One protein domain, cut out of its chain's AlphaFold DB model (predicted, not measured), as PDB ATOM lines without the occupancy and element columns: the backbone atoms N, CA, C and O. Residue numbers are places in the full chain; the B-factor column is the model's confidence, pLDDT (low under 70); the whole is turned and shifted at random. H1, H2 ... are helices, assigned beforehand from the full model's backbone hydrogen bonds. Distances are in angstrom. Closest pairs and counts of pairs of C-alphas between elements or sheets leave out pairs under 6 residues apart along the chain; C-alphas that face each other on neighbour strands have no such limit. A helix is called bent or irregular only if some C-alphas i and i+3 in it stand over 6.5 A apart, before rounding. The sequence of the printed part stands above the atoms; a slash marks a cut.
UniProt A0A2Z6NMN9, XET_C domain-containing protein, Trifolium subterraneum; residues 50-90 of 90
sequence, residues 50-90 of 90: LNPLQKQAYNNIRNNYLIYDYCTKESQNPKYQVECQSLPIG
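Overview. This is residues 50 to 90 of the 90 residues of the protein "XET_C domain-containing protein" of Trifolium subterraneum (UniProt A0A2Z6NMN9). This is a flat, loose ring of chain with a hollow middle: the long helix H1 makes one side, and the short helices H2 and H3 make the opposite side. Residues 64 to 69 stand free where the chain crosses from H1 to H2, and the tail, residues 85 to 90, turns back from H3 toward H1. The printed part has 41 residues with three named helices, in the order H1, H2, H3, and no named strand; the class is all helix. The whole is only just loose, close to compact, with a radius of gyration of the C-alphas of 11.3 A, and its spans of 31 by 21 by 11 A make it only just flat.

Arrangement. H1, residues 52 to 65, touches no helix. It is apart from H2, residues 70 to 73, though a tight link of 4 residues joins the two. H1 is also apart from H3, residues 78 to 84. H2 and H3 only just touch, with 3 pairs of C-alphas within 8 A; their closest C-alphas, those of Cys 71 and Cys 84, are 5.6 A apart. In H1 every O i to N i+4 pair is within hydrogen-bond range; in H3 1 of 3 is, beside 1 of 4 O i to N i+3 pairs, and H2 is too short for an O i to N i+4 pair but has its one O i to N i+3 pair within range.

Along the chain. H1 runs 19.7 A from C-alpha 52 at (-139.004, -96.102, -118.336) to C-alpha 65 at (-144.857, -91.653, -136.657). H2 measures 5.0 A from first to last C-alpha. H3 measures 9.9 A and ends with C-alpha 84 at (-148.509, -108.715, -130.246); it is only just irregular, with C-alphas 79 and 82 6.8 A apart.

Size, cuts and confidence. The two C-alphas farthest apart, those of Leu 53 and Asn 77, are 31.4 A apart. The printed part has no cut, and both links are tight. The mean pLDDT of the printed part is 83.0; residues 75 to 76 and 86 to 90, where the chain ends, are under 70.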
ATOM      1  N   LEU A  50    -136.472-102.426-121.660       92.88
ATOM      2  CA  LEU A  50    -136.293-100.989-121.779       92.88
ATOM      3  C   LEU A  50    -136.535-100.310-120.428       92.88
ATOM      4  O   LEU A  50    -137.487-100.623-119.710       92.88
ATOM      5  N   ASN A  51    -135.715 -99.313-120.112       93.94
ATOM      6  CA  ASN A  51    -135.984 -98.458-118.961       93.94
ATOM      7  C   ASN A  51    -137.215 -97.550-119.219       93.94
ATOM      8  O   ASN A  51    -137.642 -97.404-120.369       93.94
ATOM      9  N   PRO A  52    -137.786 -96.904-118.184       94.62
ATOM     10  CA  PRO A  52    -139.004 -96.102-118.336       94.62
ATOM     11  C   PRO A  52    -138.918 -94.991-119.396       94.62
ATOM     12  O   PRO A  52    -139.857 -94.806-120.166       94.62
ATOM     13  N   LEU A  53    -137.778 -94.299-119.499       96.75
ATOM     14  CA  LEU A  53    -137.583 -93.230-120.487       96.75
ATOM     15  C   LEU A  53    -137.532 -93.782-121.916       96.75
ATOM     16  O   LEU A  53    -138.082 -93.189-122.841       96.75
ATOM     17  N   GLN A  54    -136.906 -94.945-122.103       95.94
ATOM     18  CA  GLN A  54    -136.880 -95.634-123.391       95.94
ATOM     19  C   GLN A  54    -138.271 -96.132-123.793       95.94
ATOM     20  O   GLN A  54    -138.643 -95.983-124.955       95.94
ATOM     21  N   LYS A  55    -139.057 -96.666-122.847       94.12
ATOM     22  CA  LYS A  55    -140.460 -97.053-123.083       94.12
ATOM     23  C   LYS A  55    -141.300 -95.838-123.502       94.12
ATOM     24  O   LYS A  55    -142.035 -95.914-124.482       94.12
ATOM     25  N   GLN A  56    -141.129 -94.692-122.841       94.69
ATOM     26  CA  GLN A  56    -141.811 -93.450-123.217       94.69
ATOM     27  C   GLN A  56    -141.429 -92.981-124.630       94.69
ATOM     28  O   GLN A  56    -142.306 -92.645-125.426       94.69
ATOM     29  N   ALA A  57    -140.135 -92.982-124.964       96.00
ATOM     30  CA  ALA A  57    -139.667 -92.605-126.297       96.00
ATOM     31  C   ALA A  57    -140.210 -93.551-127.382       96.00
ATOM     32  O   ALA A  57    -140.676 -93.091-128.424       96.00
ATOM     33  N   TYR A  58    -140.208 -94.859-127.115       92.88
ATOM     34  CA  TYR A  58    -140.793 -95.873-127.992       92.88
ATOM     35  C   TYR A  58    -142.286 -95.616-128.248       92.88
ATOM     36  O   TYR A  58    -142.705 -95.556-129.406       92.88
ATOM     37  N   ASN A  59    -143.069 -95.368-127.193       91.62
ATOM     38  CA  ASN A  59    -144.501 -95.077-127.309       91.62
ATOM     39  C   ASN A  59    -144.764 -93.792-128.101       91.62
ATOM     40  O   ASN A  59    -145.654 -93.758-128.946       91.62
ATOM     41  N   ASN A  60    -143.956 -92.748-127.892       94.31
ATOM     42  CA  ASN A  60    -144.069 -91.514-128.665       94.31
ATOM     43  C   ASN A  60    -143.849 -91.753-130.166       94.31
ATOM     44  O   ASN A  60    -144.584 -91.207-130.987       94.31
ATOM     45  N   ILE A  61    -142.871 -92.586-130.536       94.25
ATOM     46  CA  ILE A  61    -142.639 -92.932-131.942       94.25
ATOM     47  C   ILE A  61    -143.822 -93.711-132.519       94.25
ATOM     48  O   ILE A  61    -144.317 -93.356-133.591       94.25
ATOM     49  N   ARG A  62    -144.307 -94.726-131.798       91.50
ATOM     50  CA  ARG A  62    -145.451 -95.533-132.243       91.50
ATOM     51  C   ARG A  62    -146.713 -94.704-132.445       91.50
ATOM     52  O   ARG A  62    -147.366 -94.863-133.466       91.50
ATOM     53  N   ASN A  63    -147.015 -93.795-131.524       91.19
ATOM     54  CA  ASN A  63    -148.259 -93.029-131.566       91.19
ATOM     55  C   ASN A  63    -148.264 -91.931-132.638       91.19
ATOM     56  O   ASN A  63    -149.331 -91.578-133.129       91.19
ATOM     57  N   ASN A  64    -147.099 -91.380-132.994       95.56
ATOM     58  CA  ASN A  64    -147.034 -90.185-133.841       95.56
ATOM     59  C   ASN A  64    -146.446 -90.427-135.237       95.56
ATOM     60  O   ASN A  64    -146.704 -89.638-136.141       95.56
ATOM     61  N   TYR A  65    -145.640 -91.477-135.426       95.69
ATOM     62  CA  TYR A  65    -144.857 -91.653-136.657       95.69
ATOM     63  C   TYR A  65    -145.017 -93.030-137.309       95.69
ATOM     64  O   TYR A  65    -144.567 -93.222-138.441       95.69
ATOM     65  N   LEU A  66    -145.645 -94.003-136.638       90.75
ATOM     66  CA  LEU A  66    -145.821 -95.344-137.190       90.75
ATOM     67  C   LEU A  66    -147.032 -95.394-138.132       90.75
ATOM     68  O   LEU A  66    -148.178 -95.409-137.698       90.75
ATOM     69  N   ILE A  67    -146.768 -95.454-139.437       93.69
ATOM     70  CA  ILE A  67    -147.811 -95.498-140.481       93.69
ATOM     71  C   ILE A  67    -148.292 -96.917-140.819       93.69
ATOM     72  O   ILE A  67    -149.302 -97.099-141.499       93.69
ATOM     73  N   TYR A  68    -147.549 -97.935-140.388       90.00
ATOM     74  CA  TYR A  68    -147.861 -99.338-140.623       90.00
ATOM     75  C   TYR A  68    -147.372-100.171-139.444       90.00
ATOM     76  O   TYR A  68    -146.209-100.079-139.058       90.00
ATOM     77  N   ASP A  69    -148.250-101.025-138.931       87.94
ATOM     78  CA  ASP A  69    -147.915-102.045-137.949       87.94
ATOM     79  C   ASP A  69    -148.659-103.337-138.286       87.94
ATOM     80  O   ASP A  69    -149.873-103.329-138.487       87.94
ATOM     81  N   TYR A  70    -147.937-104.452-138.364       86.56
ATOM     82  CA  TYR A  70    -148.561-105.737-138.665       86.56
ATOM     83  C   TYR A  70    -149.429-106.209-137.490       86.56
ATOM     84  O   TYR A  70    -150.478-106.805-137.720       86.56
ATOM     85  N   CYS A  71    -149.069-105.860-136.248       85.12
ATOM     86  CA  CYS A  71    -149.849-106.230-135.069       85.12
ATOM     87  C   CYS A  71    -151.241-105.587-135.050       85.12
ATOM     88  O   CYS A  71    -152.203-106.212-134.607       85.12
ATOM     89  N   THR A  72    -151.387-104.358-135.555       82.56
ATOM     90  CA  THR A  72    -152.704-103.710-135.645       82.56
ATOM     91  C   THR A  72    -153.519-104.247-136.817       82.56
ATOM     92  O   THR A  72    -154.733-104.419-136.694       82.56
ATOM     93  N   LYS A  73    -152.860-104.568-137.937       80.31
ATOM     94  CA  LYS A  73    -153.520-105.076-139.147       80.31
ATOM     95  C   LYS A  73    -153.967-106.529-139.048       80.31
ATOM     96  O   LYS A  73    -155.034-106.858-139.552       80.31
ATOM     97  N   GLU A  74    -153.181-107.382-138.402       75.19
ATOM     98  CA  GLU A  74    -153.456-108.817-138.262       75.19
ATOM     99  C   GLU A  74    -153.895-109.193-136.839       75.19
ATOM    100  O   GLU A  74    -153.794-110.347-136.432       75.19
ATOM    101  N   SER A  75    -154.440-108.222-136.094       66.50
ATOM    102  CA  SER A  75    -154.831-108.330-134.676       66.50
ATOM    103  C   SER A  75    -155.763-109.506-134.342       66.50
ATOM    104  O   SER A  75    -155.813-109.966-133.199       66.50
ATOM    105  N   GLN A  76    -156.491-110.020-135.334       68.00
ATOM    106  CA  GLN A  76    -157.432-111.130-135.177       68.00
ATOM    107  C   GLN A  76    -156.842-112.500-135.518       68.00
ATOM    108  O   GLN A  76    -157.472-113.511-135.216       68.00
ATOM    109  N   ASN A  77    -155.665-112.571-136.145       78.50
ATOM    110  CA  ASN A  77    -155.065-113.853-136.482       78.50
ATOM    111  C   ASN A  77    -154.337-114.415-135.242       78.50
ATOM    112  O   ASN A  77    -153.357-113.817-134.789       78.50
ATOM    113  N   PRO A  78    -154.777-115.572-134.700       76.44
ATOM    114  CA  PRO A  78    -154.232-116.144-133.467       76.44
ATOM    115  C   PRO A  78    -152.724-116.389-133.520       76.44
ATOM    116  O   PRO A  78    -152.060-116.377-132.488       76.44
ATOM    117  N   LYS A  79    -152.177-116.575-134.729       78.88
ATOM    118  CA  LYS A  79    -150.745-116.745-134.957       78.88
ATOM    119  C   LYS A  79    -149.921-115.559-134.450       78.88
ATOM    120  O   LYS A  79    -148.812-115.803-133.996       78.88
ATOM    121  N   TYR A  80    -150.451-114.334-134.526       76.81
ATOM    122  CA  TYR A  80    -149.718-113.118-134.145       76.81
ATOM    123  C   TYR A  80    -150.113-112.562-132.776       76.81
ATOM    124  O   TYR A  80    -149.495-111.644-132.242       76.81
ATOM    125  N   GLN A  81    -151.185-113.088-132.183       72.88
ATOM    126  CA  GLN A  81    -151.649-112.604-130.887       72.88
ATOM    127  C   GLN A  81    -150.636-112.881-129.775       72.88
ATOM    128  O   GLN A  81    -150.510-112.069-128.861       72.88
ATOM    129  N   VAL A  82    -149.892-113.986-129.871       80.44
ATOM    130  CA  VAL A  82    -148.925-114.401-128.848       80.44
ATOM    131  C   VAL A  82    -147.818-113.359-128.671       80.44
ATOM    132  O   VAL A  82    -147.482-113.018-127.540       80.44
ATOM    133  N   GLU A  83    -147.272-112.809-129.755       80.44
ATOM    134  CA  GLU A  83    -146.244-111.773-129.672       80.44
ATOM    135  C   GLU A  83    -146.835-110.365-129.553       80.44
ATOM    136  O   GLU A  83    -146.293-109.545-128.809       80.44
ATOM    137  N   CYS A  84    -147.959-110.072-130.216       80.38
ATOM    138  CA  CYS A  84    -148.509-108.715-130.246       80.38
ATOM    139  C   CYS A  84    -149.112-108.280-128.903       80.38
ATOM    140  O   CYS A  84    -149.092-107.092-128.594       80.38
ATOM    141  N   GLN A  85    -149.585-109.215-128.072       73.19
ATOM    142  CA  GLN A  85    -150.057-108.915-126.711       73.19
ATOM    143  C   GLN A  85    -148.922-108.537-125.750       73.19
ATOM    144  O   GLN A  85    -149.152-107.839-124.767       73.19
ATOM    145  N   SER A  86    -147.699-109.003-126.022       66.56
ATOM    146  CA  SER A  86    -146.527-108.725-125.183       66.56
ATOM    147  C   SER A  86    -145.881-107.365-125.470       66.56
ATOM    148  O   SER A  86    -145.043-106.893-124.699       66.56
ATOM    149  N   LEU A  87    -146.269-106.718-126.572       65.69
ATOM    150  CA  LEU A  87    -145.824-105.372-126.898       65.69
ATOM    151  C   LEU A  87    -146.682-104.371-126.118       65.69
ATOM    152  O   LEU A  87    -147.899-104.543-126.067       65.69
ATOM    153  N   PRO A  88    -146.095-103.314-125.528       58.16
ATOM    154  CA  PRO A  88    -146.864-102.225-124.946       58.16
ATOM    155  C   PRO A  88    -147.550-101.464-126.084       58.16
ATOM    156  O   PRO A  88    -147.045-100.472-126.612       58.16
ATOM    157  N   ILE A  89    -148.681-102.003-126.523       52.47
ATOM    158  CA  ILE A  89    -149.703-101.284-127.259       52.47
ATOM    159  C   ILE A  89    -150.340-100.382-126.202       52.47
ATOM    160  O   ILE A  89    -150.697-100.864-125.127       52.47
ATOM    161  N   GLY A  90    -150.329 -99.074-126.459       48.84
ATOM    162  CA  GLY A  90    -150.914 -98.085-125.552       48.84
ATOM    163  C   GLY A  90    -152.352 -98.412-125.179       48.84
ATOM    164  O   GLY A  90    -153.056 -99.009-126.025       48.84
TER     165      GLY A  90